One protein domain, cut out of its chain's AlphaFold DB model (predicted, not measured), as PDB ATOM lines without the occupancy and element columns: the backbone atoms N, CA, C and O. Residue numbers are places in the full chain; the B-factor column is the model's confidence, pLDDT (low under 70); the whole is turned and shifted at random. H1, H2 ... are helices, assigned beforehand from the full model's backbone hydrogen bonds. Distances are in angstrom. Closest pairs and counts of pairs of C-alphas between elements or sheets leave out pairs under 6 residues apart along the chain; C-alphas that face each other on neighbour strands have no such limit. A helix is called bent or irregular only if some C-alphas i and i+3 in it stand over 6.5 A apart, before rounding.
ATOM      1  N   LYS A   9     -20.684  23.392  66.985       89.44
ATOM      2  CA  LYS A   9     -21.100  23.253  68.386       89.44
ATOM      3  C   LYS A   9     -21.705  21.868  68.638       89.44
ATOM      4  O   LYS A   9     -21.311  21.199  69.586       89.44
ATOM      5  N   GLN A  10     -22.570  21.406  67.734       90.81
ATOM      6  CA  GLN A  10     -23.184  20.077  67.807       90.81
ATOM      7  C   GLN A  10     -22.152  18.950  67.733       90.81
ATOM      8  O   GLN A  10     -22.208  18.002  68.511       90.81
ATOM      9  N   ARG A  11     -21.166  19.063  66.836       93.31
ATOM     10  CA  ARG A  11     -20.076  18.083  66.729       93.31
ATOM     11  C   ARG A  11     -19.218  18.057  67.996       93.31
ATOM     12  O   ARG A  11     -18.884  16.976  68.467       93.31
ATOM     13  N   PHE A  12     -18.910  19.213  68.588       93.88
ATOM     14  CA  PHE A  12     -18.194  19.279  69.866       93.88
ATOM     15  C   PHE A  12     -18.992  18.666  71.021       93.88
ATOM     16  O   PHE A  12     -18.421  17.905  71.803       93.88
ATOM     17  N   GLN A  13     -20.292  18.957  71.112       92.88
ATOM     18  CA  GLN A  13     -21.176  18.375  72.126       92.88
ATOM     19  C   GLN A  13     -21.256  16.848  71.976       92.88
ATOM     20  O   GLN A  13     -21.106  16.136  72.965       92.88
ATOM     21  N   LEU A  14     -21.366  16.342  70.742       93.75
ATOM     22  CA  LEU A  14     -21.338  14.906  70.456       93.75
ATOM     23  C   LEU A  14     -20.025  14.250  70.904       93.75
ATOM     24  O   LEU A  14     -20.054  13.204  71.547       93.75
ATOM     25  N   ILE A  15     -18.875  14.851  70.584       95.50
ATOM     26  CA  ILE A  15     -17.567  14.312  70.991       95.50
ATOM     27  C   ILE A  15     -17.463  14.257  72.515       95.50
ATOM     28  O   ILE A  15     -17.015  13.249  73.054       95.50
ATOM     29  N   HIS A  16     -17.894  15.317  73.202       94.44
ATOM     30  CA  HIS A  16     -17.886  15.374  74.659       94.44
ATOM     31  C   HIS A  16     -18.778  14.293  75.281       94.44
ATOM     32  O   HIS A  16     -18.342  13.597  76.195       94.44
ATOM     33  N   ALA A  17     -19.994  14.113  74.759       93.75
ATOM     34  CA  ALA A  17     -20.901  13.070  75.221       93.75
ATOM     35  C   ALA A  17     -20.279  11.679  75.026       93.75
ATOM     36  O   ALA A  17     -20.140  10.924  75.979       93.75
ATOM     37  N   VAL A  18     -19.781  11.362  73.825       94.44
ATOM     38  CA  VAL A  18     -19.144  10.057  73.566       94.44
ATOM     39  C   VAL A  18     -17.902   9.839  74.436       94.44
ATOM     40  O   VAL A  18     -17.670   8.723  74.897       94.44
ATOM     41  N   GLN A  19     -17.116  10.883  74.700       94.69
ATOM     42  CA  GLN A  19     -15.961  10.800  75.592       94.69
ATOM     43  C   GLN A  19     -16.362  10.373  77.015       94.69
ATOM     44  O   GLN A  19     -15.634   9.597  77.635       94.69
ATOM     45  N   ALA A  20     -17.516  10.833  77.509       93.69
ATOM     46  CA  ALA A  20     -18.047  10.482  78.825       93.69
ATOM     47  C   ALA A  20     -18.561   9.031  78.930       93.69
ATOM     48  O   ALA A  20     -18.755   8.547  80.043       93.69
ATOM     49  N   HIS A  21     -18.719   8.327  77.802       92.62
ATOM     50  CA  HIS A  21     -19.197   6.942  77.739       92.62
ATOM     51  C   HIS A  21     -18.129   5.991  77.158       92.62
ATOM     52  O   HIS A  21     -18.131   5.703  75.953       92.62
ATOM     53  N   PRO A  22     -17.199   5.476  77.990       89.75
ATOM     54  CA  PRO A  22     -16.153   4.542  77.566       89.75
ATOM     55  C   PRO A  22     -16.679   3.292  76.862       89.75
ATOM     56  O   PRO A  22     -15.987   2.741  76.007       89.75
ATOM     57  N   GLU A  23     -17.920   2.870  77.124       90.56
ATOM     58  CA  GLU A  23     -18.524   1.689  76.494       90.56
ATOM     59  C   GLU A  23     -18.581   1.796  74.955       90.56
ATOM     60  O   GLU A  23     -18.636   0.786  74.241       90.56
ATOM     61  N   LEU A  24     -18.552   3.023  74.423       88.62
ATOM     62  CA  LEU A  24     -18.615   3.294  72.989       88.62
ATOM     63  C   LEU A  24     -17.267   3.200  72.271       88.62
ATOM     64  O   LEU A  24     -17.248   2.942  71.059       88.62
ATOM     65  N   TRP A  25     -16.158   3.426  72.971       89.44
ATOM     66  CA  TRP A  25     -14.859   3.650  72.333       89.44
ATOM     67  C   TRP A  25     -13.687   2.909  72.973       89.44
ATOM     68  O   TRP A  25     -12.718   2.649  72.263       89.44
ATOM     69  N   ASP A  26     -13.767   2.544  74.250       86.56
ATOM     70  CA  ASP A  26     -12.724   1.788  74.932       86.56
ATOM     71  C   ASP A  26     -12.882   0.288  74.646       86.56
ATOM     72  O   ASP A  26     -13.866  -0.357  75.023       86.56
ATOM     73  N   ASP A  27     -11.887  -0.280  73.966       83.19
ATOM     74  CA  ASP A  27     -11.850  -1.701  73.623       83.19
ATOM     75  C   ASP A  27     -11.650  -2.607  74.853       83.19
ATOM     76  O   ASP A  27     -11.917  -3.807  74.772       83.19
ATOM     77  N   GLN A  28     -11.194  -2.057  75.984       83.69
ATOM     78  CA  GLN A  28     -11.035  -2.782  77.248       83.69
ATOM     79  C   GLN A  28     -12.293  -2.748  78.127       83.69
ATOM     80  O   GLN A  28     -12.353  -3.460  79.133       83.69
ATOM     81  N   HIS A  29     -13.313  -1.963  77.765       85.81
ATOM     82  CA  HIS A  29     -14.524  -1.860  78.570       85.81
ATOM     83  C   HIS A  29     -15.351  -3.155  78.512       85.81
ATOM     84  O   HIS A  29     -15.623  -3.693  77.436       85.81
ATOM     85  N   ALA A  30     -15.815  -3.642  79.668       83.44
ATOM     86  CA  ALA A  30     -16.560  -4.902  79.769       83.44
ATOM     87  C   ALA A  30     -17.833  -4.909  78.899       83.44
ATOM     88  O   ALA A  30     -18.116  -5.876  78.191       83.44
ATOM     89  N   ASP A  31     -18.554  -3.788  78.886       83.19
ATOM     90  CA  ASP A  31     -19.790  -3.624  78.113       83.19
ATOM     91  C   ASP A  31     -19.587  -3.311  76.625       83.19
ATOM     92  O   ASP A  31     -20.563  -3.189  75.886       83.19
ATOM     93  N   ARG A  32     -18.345  -3.257  76.129       80.50
ATOM     94  CA  ARG A  32     -18.061  -2.992  74.708       80.50
ATOM     95  C   ARG A  32     -18.671  -4.042  73.769       80.50
ATOM     96  O   ARG A  32     -18.952  -3.764  72.606       80.50
ATOM     97  N   ARG A  33     -18.871  -5.268  74.262       82.44
ATOM     98  CA  ARG A  33     -19.526  -6.365  73.523       82.44
ATOM     99  C   ARG A  33     -21.039  -6.418  73.751       82.44
ATOM    100  O   ARG A  33     -21.734  -7.155  73.053       82.44
ATOM    101  N   ASN A  34     -21.554  -5.654  74.712       88.81
ATOM    102  CA  ASN A  34     -22.961  -5.647  75.069       88.81
ATOM    103  C   ASN A  34     -23.733  -4.685  74.157       88.81
ATOM    104  O   ASN A  34     -23.832  -3.484  74.408       88.81
ATOM    105  N   ARG A  35     -24.314  -5.233  73.083       87.44
ATOM    106  CA  ARG A  35     -25.073  -4.452  72.094       87.44
ATOM    107  C   ARG A  35     -26.249  -3.692  72.715       87.44
ATOM    108  O   ARG A  35     -26.505  -2.568  72.301       87.44
ATOM    109  N   GLN A  36     -26.921  -4.275  73.709       88.62
ATOM    110  CA  GLN A  36     -28.042  -3.626  74.395       88.62
ATOM    111  C   GLN A  36     -27.573  -2.414  75.200       88.62
ATOM    112  O   GLN A  36     -28.206  -1.364  75.143       88.62
ATOM    113  N   ARG A  37     -26.433  -2.527  75.895       90.06
ATOM    114  CA  ARG A  37     -25.843  -1.395  76.622       90.06
ATOM    115  C   ARG A  37     -25.411  -0.285  75.669       90.06
ATOM    116  O   ARG A  37     -25.730   0.866  75.921       90.06
ATOM    117  N   ILE A  38     -24.756  -0.622  74.558       89.81
ATOM    118  CA  ILE A  38     -24.363   0.365  73.540       89.81
ATOM    119  C   ILE A  38     -25.587   1.096  72.982       89.81
ATOM    120  O   ILE A  38     -25.553   2.310  72.801       89.81
ATOM    121  N   GLU A  39     -26.665   0.371  72.697       90.25
ATOM    122  CA  GLU A  39     -27.903   0.968  72.202       90.25
ATOM    123  C   GLU A  39     -28.543   1.899  73.234       90.25
ATOM    124  O   GLU A  39     -28.883   3.026  72.879       90.25
ATOM    125  N   ALA A  40     -28.598   1.479  74.501       91.62
ATOM    126  CA  ALA A  40     -29.069   2.310  75.606       91.62
ATOM    127  C   ALA A  40     -28.234   3.589  75.763       91.62
ATOM    128  O   ALA A  40     -28.806   4.666  75.849       91.62
ATOM    129  N   VAL A  41     -26.902   3.498  75.697       93.12
ATOM    130  CA  VAL A  41     -26.010   4.666  75.784       93.12
ATOM    131  C   VAL A  41     -26.255   5.649  74.634       93.12
ATOM    132  O   VAL A  41     -26.291   6.855  74.846       93.12
ATOM    133  N   TRP A  42     -26.478   5.172  73.406       92.50
ATOM    134  CA  TRP A  42     -26.832   6.069  72.298       92.50
ATOM    135  C   TRP A  42     -28.175   6.771  72.514       92.50
ATOM    136  O   TRP A  42     -28.318   7.934  72.134       92.50
ATOM    137  N   SER A  43     -29.145   6.082  73.114       90.94
ATOM    138  CA  SER A  43     -30.408   6.693  73.525       90.94
ATOM    139  C   SER A  43     -30.211   7.698  74.663       90.94
ATOM    140  O   SER A  43     -30.790   8.774  74.592       90.94
ATOM    141  N   GLU A  44     -29.365   7.407  75.653       92.00
ATOM    142  CA  GLU A  44     -28.999   8.332  76.739       92.00
ATOM    143  C   GLU A  44     -28.379   9.622  76.170       92.00
ATOM    144  O   GLU A  44     -28.902  10.707  76.415       92.00
ATOM    145  N   ILE A  45     -27.368   9.511  75.297       91.94
ATOM    146  CA  ILE A  45     -26.732  10.659  74.620       91.94
ATOM    147  C   ILE A  45     -27.759  11.491  73.839       91.94
ATOM    148  O   ILE A  45     -27.703  12.723  73.835       91.94
ATOM    149  N   PHE A  46     -28.693  10.830  73.152       89.94
ATOM    150  CA  PHE A  46     -29.755  11.508  72.414       89.94
ATOM    151  C   PHE A  46     -30.717  12.259  73.346       89.94
ATOM    152  O   PHE A  46     -31.052  13.412  73.080       89.94
ATOM    153  N   GLU A  47     -31.134  11.633  74.449       88.12
ATOM    154  CA  GLU A  47     -32.064  12.218  75.417       88.12
ATOM    155  C   GLU A  47     -31.453  13.406  76.177       88.12
ATOM    156  O   GLU A  47     -32.149  14.407  76.381       88.12
ATOM    157  N   GLU A  48     -30.169  13.315  76.543       86.12
ATOM    158  CA  GLU A  48     -29.380  14.399  77.154       86.12
ATOM    159  C   GLU A  48     -29.216  15.589  76.209       86.12
ATOM    160  O   GLU A  48     -29.158  16.746  76.631       86.12
ATOM    161  N   SER A  49     -29.208  15.317  74.909       83.19
ATOM    162  CA  SER A  49     -29.105  16.333  73.877       83.19
ATOM    163  C   SER A  49     -30.475  16.931  73.527       83.19
ATOM    164  O   SER A  49     -30.916  16.916  72.375       83.19
ATOM    165  N   ALA A  50     -31.162  17.466  74.543       69.62
ATOM    166  CA  ALA A  50     -32.531  17.980  74.447       69.62
ATOM    167  C   ALA A  50     -32.724  19.046  73.349       69.62
ATOM    168  O   ALA A  50     -33.795  19.110  72.744       69.62
ATOM    169  N   ASP A  51     -31.671  19.804  73.032       73.38
ATOM    170  CA  ASP A  51     -31.640  20.824  71.975       73.38
ATOM    171  C   ASP A  51     -31.825  20.258  70.551       73.38
ATOM    172  O   ASP A  51     -32.024  21.022  69.607       73.38
ATOM    173  N   TYR A  52     -31.729  18.936  70.361       72.06
ATOM    174  CA  TYR A  52     -31.748  18.287  69.040       72.06
ATOM    175  C   TYR A  52     -33.018  17.473  68.767       72.06
ATOM    176  O   TYR A  52     -33.152  16.872  67.692       72.06
ATOM    177  N   ARG A  53     -33.958  17.442  69.724       67.06
ATOM    178  CA  ARG A  53     -35.219  16.703  69.590       67.06
ATOM    179  C   ARG A  53     -36.028  17.265  68.419       67.06
ATOM    180  O   ARG A  53     -36.430  18.422  68.425       67.06
ATOM    181  N   GLY A  54     -36.273  16.421  67.415       70.19
ATOM    182  CA  GLY A  54     -37.025  16.770  66.204       70.19
ATOM    183  C   GLY A  54     -36.170  17.147  64.990       70.19
ATOM    184  O   GLY A  54     -36.716  17.237  63.896       70.19
ATOM    185  N   THR A  55     -34.850  17.318  65.145       78.56
ATOM    186  CA  THR A  55     -33.927  17.606  64.026       78.56
ATOM    187  C   THR A  55     -33.121  16.385  63.597       78.56
ATOM    188  O   THR A  55     -32.871  16.195  62.412       78.56
ATOM    189  N   PHE A  56     -32.719  15.544  64.548       83.25
ATOM    190  CA  PHE A  56     -31.894  14.366  64.288       83.25
ATOM    191  C   PHE A  56     -32.520  13.118  64.907       83.25
ATOM    192  O   PHE A  56     -33.242  13.202  65.900       83.25
ATOM    193  N   ALA A  57     -32.221  11.955  64.334       86.81
ATOM    194  CA  ALA A  57     -32.495  10.658  64.940       86.81
ATOM    195  C   ALA A  57     -31.237  10.100  65.622       86.81
ATOM    196  O   ALA A  57     -30.113  10.488  65.303       86.81
ATOM    197  N   VAL A  58     -31.406   9.116  66.512       88.44
ATOM    198  CA  VAL A  58     -30.287   8.407  67.171       88.44
ATOM    199  C   VAL A  58     -29.276   7.865  66.145       88.44
ATOM    200  O   VAL A  58     -28.064   7.914  66.358       88.44
ATOM    201  N   ASP A  59     -29.753   7.393  64.992       88.19
ATOM    202  CA  ASP A  59     -28.888   6.892  63.919       88.19
ATOM    203  C   ASP A  59     -28.012   7.976  63.280       88.19
ATOM    204  O   ASP A  59     -26.909   7.676  62.819       88.19
ATOM    205  N   ASP A  60     -28.443   9.236  63.288       90.12
ATOM    206  CA  ASP A  60     -27.642  10.341  62.763       90.12
ATOM    207  C   ASP A  60     -26.454  10.645  63.676       90.12
ATOM    208  O   ASP A  60     -25.369  10.949  63.182       90.12
ATOM    209  N   PHE A  61     -26.602  10.465  64.992       91.38
ATOM    210  CA  PHE A  61     -25.497  10.591  65.948       91.38
ATOM    211  C   PHE A  61     -24.459   9.499  65.712       91.38
ATOM    212  O   PHE A  61     -23.260   9.776  65.699       91.38
ATOM    213  N   ARG A  62     -24.907   8.263  65.450       90.12
ATOM    214  CA  ARG A  62     -24.019   7.136  65.124       90.12
ATOM    215  C   ARG A  62     -23.242   7.397  63.838       90.12
ATOM    216  O   ARG A  62     -22.025   7.210  63.812       90.12
ATOM    217  N   LYS A  63     -23.928   7.852  62.784       90.69
ATOM    218  CA  LYS A  63     -23.302   8.221  61.504       90.69
ATOM    219  C   LYS A  63     -22.310   9.366  61.682       90.69
ATOM    220  O   LYS A  63     -21.174   9.264  61.226       90.69
ATOM    221  N   GLN A  64     -22.703  10.424  62.385       93.62
ATOM    222  CA  GLN A  64     -21.837  11.576  62.598       93.62
ATOM    223  C   GLN A  64     -20.612  11.215  63.440       93.62
ATOM    224  O   GLN A  64     -19.498  11.621  63.111       93.62
ATOM    225  N   TRP A  65     -20.792  10.412  64.489       94.38
ATOM    226  CA  TRP A  65     -19.685   9.905  65.288       94.38
ATOM    227  C   TRP A  65     -18.734   9.045  64.460       94.38
ATOM    228  O   TRP A  65     -17.520   9.227  64.548       94.38
ATOM    229  N   LYS A  66     -19.264   8.155  63.611       90.19
ATOM    230  CA  LYS A  66     -18.453   7.370  62.675       90.19
ATOM    231  C   LYS A  66     -17.598   8.285  61.793       90.19
ATOM    232  O   LYS A  66     -16.389   8.099  61.745       90.19
ATOM    233  N   ASN A  67     -18.188   9.319  61.194       91.81
ATOM    234  CA  ASN A  67     -17.461  10.268  60.346       91.81
ATOM    235  C   ASN A  67     -16.328  10.984  61.103       91.81
ATOM    236  O   ASN A  67     -15.208  11.083  60.600       91.81
ATOM    237  N   LEU A  68     -16.594  11.457  62.328       94.44
ATOM    238  CA  LEU A  68     -15.583  12.091  63.185       94.44
ATOM    239  C   LEU A  68     -14.453  11.108  63.528       94.44
ATOM    240  O   LEU A  68     -13.270  11.429  63.413       94.44
ATOM    241  N   ARG A  69     -14.805   9.884  63.916       93.06
ATOM    242  CA  ARG A  69     -13.849   8.826  64.243       93.06
ATOM    243  C   ARG A  69     -12.972   8.465  63.038       93.06
ATOM    244  O   ARG A  69     -11.753   8.360  63.180       93.06
ATOM    245  N   ASP A  70     -13.564   8.306  61.861       91.75
ATOM    246  CA  ASP A  70     -12.853   7.949  60.631       91.75
ATOM    247  C   ASP A  70     -11.887   9.067  60.206       91.75
ATOM    248  O   ASP A  70     -10.719   8.801  59.899       91.75
ATOM    249  N   ALA A  71     -12.324  10.329  60.287       92.50
ATOM    250  CA  ALA A  71     -11.471  11.492  60.052       92.50
ATOM    251  C   ALA A  71     -10.277  11.538  61.025       92.50
ATOM    252  O   ALA A  71      -9.137  11.749  60.597       92.50
ATOM    253  N   PHE A  72     -10.509  11.255  62.313       93.69
ATOM    254  CA  PHE A  72      -9.444  11.153  63.310       93.69
ATOM    255  C   PHE A  72      -8.425  10.070  62.944       93.69
ATOM    256  O   PHE A  72      -7.226  10.350  62.894       93.69
ATOM    257  N   PHE A  73      -8.866   8.846  62.638       90.94
ATOM    258  CA  PHE A  73      -7.946   7.756  62.310       90.94
ATOM    259  C   PHE A  73      -7.183   7.990  61.004       90.94
ATOM    260  O   PHE A  73      -6.008   7.618  60.918       90.94
ATOM    261  N   LYS A  74      -7.797   8.655  60.021       91.50
ATOM    262  CA  LYS A  74      -7.126   9.080  58.787       91.50
ATOM    263  C   LYS A  74      -6.002  10.076  59.079       91.50
ATOM    264  O   LYS A  74      -4.869   9.856  58.647       91.50
ATOM    265  N   ALA A  75      -6.280  11.120  59.861       91.19
ATOM    266  CA  ALA A  75      -5.273  12.103  60.260       91.19
ATOM    267  C   ALA A  75      -4.177  11.485  61.153       91.19
ATOM    268  O   ALA A  75      -2.990  11.739  60.947       91.19
ATOM    269  N   ARG A  76      -4.543  10.583  62.075       93.06
ATOM    270  CA  ARG A  76      -3.599   9.812  62.900       93.06
ATOM    271  C   ARG A  76      -2.651   8.970  62.045       93.06
ATOM    272  O   ARG A  76      -1.448   8.938  62.294       93.06
ATOM    273  N   LYS A  77      -3.184   8.281  61.029       90.69
ATOM    274  CA  LYS A  77      -2.394   7.460  60.102       90.69
ATOM    275  C   LYS A  77      -1.407   8.315  59.306       90.69
ATOM    276  O   LYS A  77      -0.253   7.919  59.182       90.69
ATOM    277  N   ALA A  78      -1.836   9.481  58.821       89.12
ATOM    278  CA  ALA A  78      -0.956  10.421  58.126       89.12
ATOM    279  C   ALA A  78       0.204  10.887  59.024       89.12
ATOM    280  O   ALA A  78       1.362  10.814  58.619       89.12
ATOM    281  N   PHE A  79      -0.090  11.250  60.277       90.50
ATOM    282  CA  PHE A  79       0.934  11.634  61.250       90.50
ATOM    283  C   PHE A  79       1.967  10.522  61.493       90.50
ATOM    284  O   PHE A  79       3.171  10.778  61.508       90.50
ATOM    285  N   TYR A  80       1.521   9.272  61.665       88.81
ATOM    286  CA  TYR A  80       2.448   8.151  61.842       88.81
ATOM    287  C   TYR A  80       3.272   7.856  60.586       88.81
ATOM    288  O   TYR A  80       4.461   7.571  60.719       88.81
ATOM    289  N   ALA A  81       2.680   7.980  59.395       89.56
ATOM    290  CA  ALA A  81       3.390   7.799  58.132       89.56
ATOM    291  C   ALA A  81       4.536   8.812  57.969       89.56
ATOM    292  O   ALA A  81       5.619   8.448  57.513       89.56
ATOM    293  N   ASP A  82       4.343  10.065  58.395       89.44
ATOM    294  CA  ASP A  82       5.414  11.064  58.379       89.44
ATOM    295  C   ASP A  82       6.547  10.721  59.342       89.44
ATOM    296  O   ASP A  82       7.718  10.836  58.975       89.44
ATOM    297  N   ILE A  83       6.218  10.247  60.546       88.00
ATOM    298  CA  ILE A  83       7.242   9.840  61.510       88.00
ATOM    299  C   ILE A  83       8.029   8.626  61.008       88.00
ATOM    300  O   ILE A  83       9.254   8.602  61.128       88.00
ATOM    301  N   GLU A  84       7.350   7.629  60.442       91.25
ATOM    302  CA  GLU A  84       7.993   6.444  59.870       91.25
ATOM    303  C   GLU A  84       8.915   6.818  58.700       91.25
ATOM    304  O   GLU A  84      10.054   6.355  58.625       91.25
ATOM    305  N   ALA A  85       8.479   7.763  57.863       92.38
ATOM    306  CA  ALA A  85       9.282   8.347  56.794       92.38
ATOM    307  C   ALA A  85      10.386   9.308  57.288       92.38
ATOM    308  O   ALA A  85      11.095   9.889  56.465       92.38
ATOM    309  N   LYS A  86      10.550   9.495  58.609       90.12
ATOM    310  CA  LYS A  86      11.492  10.441  59.241       90.12
ATOM    311  C   LYS A  86      11.334  11.885  58.740       90.12
ATOM    312  O   LYS A  86      12.308  12.639  58.693       90.12
ATOM    313  N   ARG A  87      10.115  12.267  58.357       87.50
ATOM    314  CA  ARG A  87       9.751  13.629  57.954       87.50
ATOM    315  C   ARG A  87       9.274  14.431  59.160       87.50
ATOM    316  O   ARG A  87       8.992  13.881  60.226       87.50
ATOM    317  N   GLU A  88       9.195  15.745  58.984       85.00
ATOM    318  CA  GLU A  88       8.514  16.601  59.949       85.00
ATOM    319  C   GLU A  88       7.026  16.203  59.997       85.00
ATOM    320  O   GLU A  88       6.389  16.183  58.940       85.00
ATOM    321  N   PRO A  89       6.476  15.832  61.170       86.44
ATOM    322  CA  PRO A  89       5.099  15.365  61.254       86.44
ATOM    323  C   PRO A  89       4.121  16.474  60.880       86.44
ATOM    324  O   PRO A  89       4.156  17.554  61.475       86.44
ATOM    325  N   HIS A  90       3.217  16.207  59.940       84.31
ATOM    326  CA  HIS A  90       2.153  17.149  59.633       84.31
ATOM    327  C   HIS A  90       1.096  17.171  60.750       84.31
ATOM    328  O   HIS A  90       0.550  16.137  61.148       84.31
ATOM    329  N   PHE A  91       0.780  18.370  61.245       87.31
ATOM    330  CA  PHE A  91      -0.301  18.591  62.204       87.31
ATOM    331  C   PHE A  91      -1.554  19.023  61.450       87.31
ATOM    332  O   PHE A  91      -1.555  20.061  60.796       87.31
ATOM    333  N   THR A  92      -2.623  18.232  61.559       87.12
ATOM    334  CA  THR A  92      -3.905  18.578  60.936       87.12
ATOM    335  C   THR A  92      -4.478  19.879  61.511       87.12
ATOM    336  O   THR A  92      -4.401  20.120  62.718       87.12
ATOM    337  N   SER A  93      -5.080  20.696  60.645       86.69
ATOM    338  CA  SER A  93      -5.867  21.882  61.011       86.69
ATOM    339  C   SER A  93      -7.282  21.539  61.492       86.69
ATOM    340  O   SER A  93      -8.027  22.422  61.914       86.69
ATOM    341  N   TRP A  94      -7.669  20.260  61.459       90.75
ATOM    342  CA  TRP A  94      -9.013  19.817  61.801       90.75
ATOM    343  C   TRP A  94      -9.338  20.060  63.282       90.75
ATOM    344  O   TRP A  94      -8.770  19.437  64.179       90.75
ATOM    345  N   ILE A  95     -10.290  20.958  63.540       91.25
ATOM    346  CA  ILE A  95     -10.580  21.504  64.877       91.25
ATOM    347  C   ILE A  95     -11.028  20.464  65.915       91.25
ATOM    348  O   ILE A  95     -10.808  20.650  67.112       91.25
ATOM    349  N   TYR A  96     -11.627  19.354  65.477       92.12
ATOM    350  CA  TYR A  96     -12.075  18.282  66.370       92.12
ATOM    351  C   TYR A  96     -10.950  17.305  66.729       92.12
ATOM    352  O   TYR A  96     -11.120  16.484  67.627       92.12
ATOM    353  N   PHE A  97      -9.795  17.387  66.059       91.56
ATOM    354  CA  PHE A  97      -8.726  16.405  66.196       91.56
ATOM    355  C   PHE A  97      -8.222  16.284  67.634       91.56
ATOM    356  O   PHE A  97      -8.193  15.184  68.182       91.56
ATOM    357  N   ASP A  98      -7.895  17.420  68.261       90.75
ATOM    358  CA  ASP A  98      -7.398  17.465  69.640       90.75
ATOM    359  C   ASP A  98      -8.437  16.864  70.612       90.75
ATOM    360  O   ASP A  98      -8.076  16.138  71.539       90.75
ATOM    361  N   ARG A  99      -9.736  17.081  70.354       93.69
ATOM    362  CA  ARG A  99     -10.841  16.530  71.157       93.69
ATOM    363  C   ARG A  99     -11.061  15.033  70.954       93.69
ATOM    364  O   ARG A  99     -11.615  14.412  71.844       93.69
ATOM    365  N   CYS A 100     -10.606  14.448  69.850       94.31
ATOM    366  CA  CYS A 100     -10.700  13.008  69.586       94.31
ATOM    367  C   CYS A 100      -9.470  12.217  70.065       94.31
ATOM    368  O   CYS A 100      -9.442  10.994  69.941       94.31
ATOM    369  N   THR A 101      -8.449  12.876  70.626       93.00
ATOM    370  CA  THR A 101      -7.214  12.201  71.071       93.00
ATOM    371  C   THR A 101      -7.431  11.171  72.183       93.00
ATOM    372  O   THR A 101      -6.615  10.263  72.312       93.00
ATOM    373  N   PHE A 102      -8.541  11.240  72.933       93.00
ATOM    374  CA  PHE A 102      -8.886  10.233  73.950       93.00
ATOM    375  C   PHE A 102      -9.077   8.825  73.368       93.00
ATOM    376  O   PHE A 102      -8.890   7.850  74.087       93.00
ATOM    377  N   LEU A 103      -9.385   8.712  72.070       91.88
ATOM    378  CA  LEU A 103      -9.540   7.431  71.372       91.88
ATOM    379  C   LEU A 103      -8.240   6.620  71.301       91.88
ATOM    380  O   LEU A 103      -8.273   5.425  71.021       91.88
ATOM    381  N   ASP A 104      -7.093   7.266  71.506       89.75
ATOM    382  CA  ASP A 104      -5.792   6.615  71.602       89.75
ATOM    383  C   ASP A 104      -4.883   7.433  72.536       89.75
ATOM    384  O   ASP A 104      -4.181   8.348  72.086       89.75
ATOM    385  N   PRO A 105      -4.869   7.114  73.845       84.94
ATOM    386  CA  PRO A 105      -4.076   7.844  74.832       84.94
ATOM    387  C   PRO A 105      -2.573   7.876  74.515       84.94
ATOM    388  O   PRO A 105      -1.905   8.891  74.733       84.94
ATOM    389  N   ASN A 106      -2.036   6.790  73.944       85.81
ATOM    390  CA  ASN A 106      -0.623   6.699  73.569       85.81
ATOM    391  C   ASN A 106      -0.297   7.658  72.421       85.81
ATOM    392  O   ASN A 106       0.735   8.338  72.434       85.81
ATOM    393  N   PHE A 107      -1.191   7.740  71.434       88.19
ATOM    394  CA  PHE A 107      -1.085   8.715  70.360       88.19
ATOM    395  C   PHE A 107      -1.202  10.150  70.877       88.19
ATOM    396  O   PHE A 107      -0.361  10.974  70.523       88.19
ATOM    397  N   GLY A 108      -2.193  10.450  71.725       86.00
ATOM    398  CA  GLY A 108      -2.429  11.799  72.247       86.00
ATOM    399  C   GLY A 108      -1.189  12.399  72.918       86.00
ATOM    400  O   GLY A 108      -0.784  13.519  72.596       86.00
ATOM    401  N   MET A 109      -0.510  11.615  73.764       84.69
ATOM    402  CA  MET A 109       0.733  12.033  74.423       84.69
ATOM    403  C   MET A 109       1.860  12.324  73.417       84.69
ATOM    404  O   MET A 109       2.539  13.352  73.506       84.69
ATOM    405  N   ARG A 110       2.053  11.443  72.426       84.50
ATOM    406  CA  ARG A 110       3.094  11.598  71.398       84.50
ATOM    407  C   ARG A 110       2.817  12.785  70.475       84.50
ATOM    408  O   ARG A 110       3.733  13.542  70.156       84.50
ATOM    409  N   TYR A 111       1.562  12.967  70.075       87.19
ATOM    410  CA  TYR A 111       1.117  14.079  69.245       87.19
ATOM    411  C   TYR A 111       1.361  15.424  69.941       87.19
ATOM    412  O   TYR A 111       1.993  16.305  69.354       87.19
ATOM    413  N   ALA A 112       0.973  15.555  71.215       86.56
ATOM    414  CA  ALA A 112       1.217  16.760  72.011       86.56
ATOM    415  C   ALA A 112       2.717  17.080  72.140       86.56
ATOM    416  O   ALA A 112       3.129  18.228  71.958       86.56
ATOM    417  N   GLN A 113       3.555  16.062  72.373       85.50
ATOM    418  CA  GLN A 113       5.006  16.234  72.458       85.50
ATOM    419  C   GLN A 113       5.613  16.735  71.137       85.50
ATOM    420  O   GLN A 113       6.450  17.641  71.140       85.50
ATOM    421  N   CYS A 114       5.210  16.155  70.004       84.56
ATOM    422  CA  CYS A 114       5.666  16.588  68.684       84.56
ATOM    423  C   CYS A 114       5.200  18.019  68.370       84.56
ATOM    424  O   CYS A 114       6.003  18.822  67.894       84.56
ATOM    425  N   LYS A 115       3.944  18.360  68.690       85.94
ATOM    426  CA  LYS A 115       3.352  19.689  68.452       85.94
ATOM    427  C   LYS A 115       4.079  20.780  69.242       85.94
ATOM    428  O   LYS A 115       4.428  21.818  68.684       85.94
ATOM    429  N   ALA A 116       4.400  20.512  70.509       85.56
ATOM    430  CA  ALA A 116       5.168  21.430  71.353       85.56
ATOM    431  C   ALA A 116       6.589  21.681  70.815       85.56
ATOM    432  O   ALA A 116       7.056  22.819  70.797       85.56
ATOM    433  N   LYS A 117       7.272  20.634  70.325       80.56
ATOM    434  CA  LYS A 117       8.611  20.765  69.722       80.56
ATOM    435  C   LYS A 117       8.584  21.582  68.428       80.56
ATOM    436  O   LYS A 117       9.459  22.425  68.245       80.56
ATOM    437  N   ALA A 118       7.584  21.376  67.571       77.19
ATOM    438  CA  ALA A 118       7.417  22.158  66.345       77.19
ATOM    439  C   ALA A 118       7.173  23.651  66.646       77.19
ATOM    440  O   ALA A 118       7.797  24.516  66.034       77.19
ATOM    441  N   GLY A 119       6.352  23.958  67.658       64.75
ATOM    442  CA  GLY A 119       6.129  25.333  68.121       64.75
ATOM    443  C   GLY A 119       7.379  25.996  68.718       64.75
ATOM    444  O   GLY A 119       7.617  27.180  68.491       64.75
ATOM    445  N   ALA A 120       8.221  25.235  69.426       53.56
ATOM    446  CA  ALA A 120       9.454  25.745  70.031       53.56
ATOM    447  C   ALA A 120      10.570  26.037  69.003       53.56
ATOM    448  O   ALA A 120      11.324  26.998  69.160       53.56
ATOM    449  N   PHE A 121      10.662  25.258  67.917       42.12
ATOM    450  CA  PHE A 121      11.675  25.451  66.866       42.12
ATOM    451  C   PHE A 121      11.409  26.654  65.944       42.12
ATOM    452  O   PHE A 121      12.335  27.137  65.284       42.12
ATOM    453  N   GLY A 122      10.186  27.198  65.941       39.56
ATOM    454  CA  GLY A 122       9.832  28.413  65.197       39.56
ATOM    455  C   GLY A 122      10.582  29.675  65.646       39.56
ATOM    456  O   GLY A 122      10.623  30.654  64.904       39.56
TER     457      GLY A 122
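Overview. This is residues 9 to 122 of the 250 residues of the protein "MADF domain-containing protein" of Steinernema carpocapsae (UniProt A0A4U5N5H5). One long helix, H4, runs along the longest axis like a beam, and H3, H1, H5 and H6 follow one another in a row over one side of it. H3, H1 and H5 cross the line of H4 at wide angles, H6 slants away beyond H5, short H2 lies at the end of H3 away from H4, and residues 85 to 97 fold back from the end of H4 to H5. The printed part has 114 residues with six named helices, H1 to H6 in order, and no named strand; the class is all helix. It is only just loose, close to compact, with a radius of gyration of the C-alphas of 16.3 A, and elongated, spanning 48 by 30 by 19 A.

Arrangement. Start with H1, residues 9 to 20, and look across to H4, residues 58 to 84: residues 11 to 15 alone touch residues 61 to 65 alone, about perpendicular at 81 degrees, the closest C-alphas being those of Leu 14 and Trp 65, 7.4 A apart. H3, residues 35 to 48, is close to H1 but not clearly touching, with the C-alphas of Ala 17 and Ile 45 closest at 6.3 A. Its residues 42 to 46 alone touch residues 58 to 62 of H4 alone, about perpendicular at 76 degrees; the C-alphas of Phe 46 and Val 58 are closest, 6.1 A apart. H2, residues 30 to 33, and H3 only just touch, only at the corner, with 3 pairs of C-alphas within 8 A; the closest are those of Asp 31 and Arg 37, 6.6 A. Next find H5, residues 98 to 103: it touches H1 at a shallow tilt of 30 degrees, the same way, with the C-alphas of Ile 15 and Arg 99 closest at 7.1 A. H5 is close to H4 but not clearly touching, with the C-alphas of Phe 72 and Cys 100 closest at 6.7 A. H6, residues 105 to 121, and H5 touch only at the corner, with the C-alphas of Thr 101 and Gly 108 closest at 4.9 A; H6 is apart from H1. Every O i to N i+4 pair is within hydrogen-bond range in H1, H3, H4 and H6; H5 has 0 of 2, with 2 of 3 O i to N i+3 pairs, and H2 is too short for an i+4 pair.

Along the chain. Find C-alpha 9 at (-21.100, 23.253, 68.386); from there H1 runs 16.8 A to Ala 20. H2 is irregular, 7.1 A from C-alpha 30 to C-alpha 33, and H3 runs 20.0 A. H4 begins at C-alpha 58, (-30.287, 8.407, 67.171), and runs 39.0 A to Glu 84. H5, 10.4 A, is irregular too, with C-alphas 99 and 102 7.2 A apart; H6 runs 24.9 A to C-alpha 121 at (11.675, 25.451, 66.866).

Size, cuts and confidence. The two C-alphas farthest apart are those of Gln 36 and Gly 122, 50.5 A. The printed part has no cut, and the link from H4 to H5, 13 residues, is long. Mean pLDDT of the printed part is 87.0; residues 50, 53 and 119 to 122 are under 70.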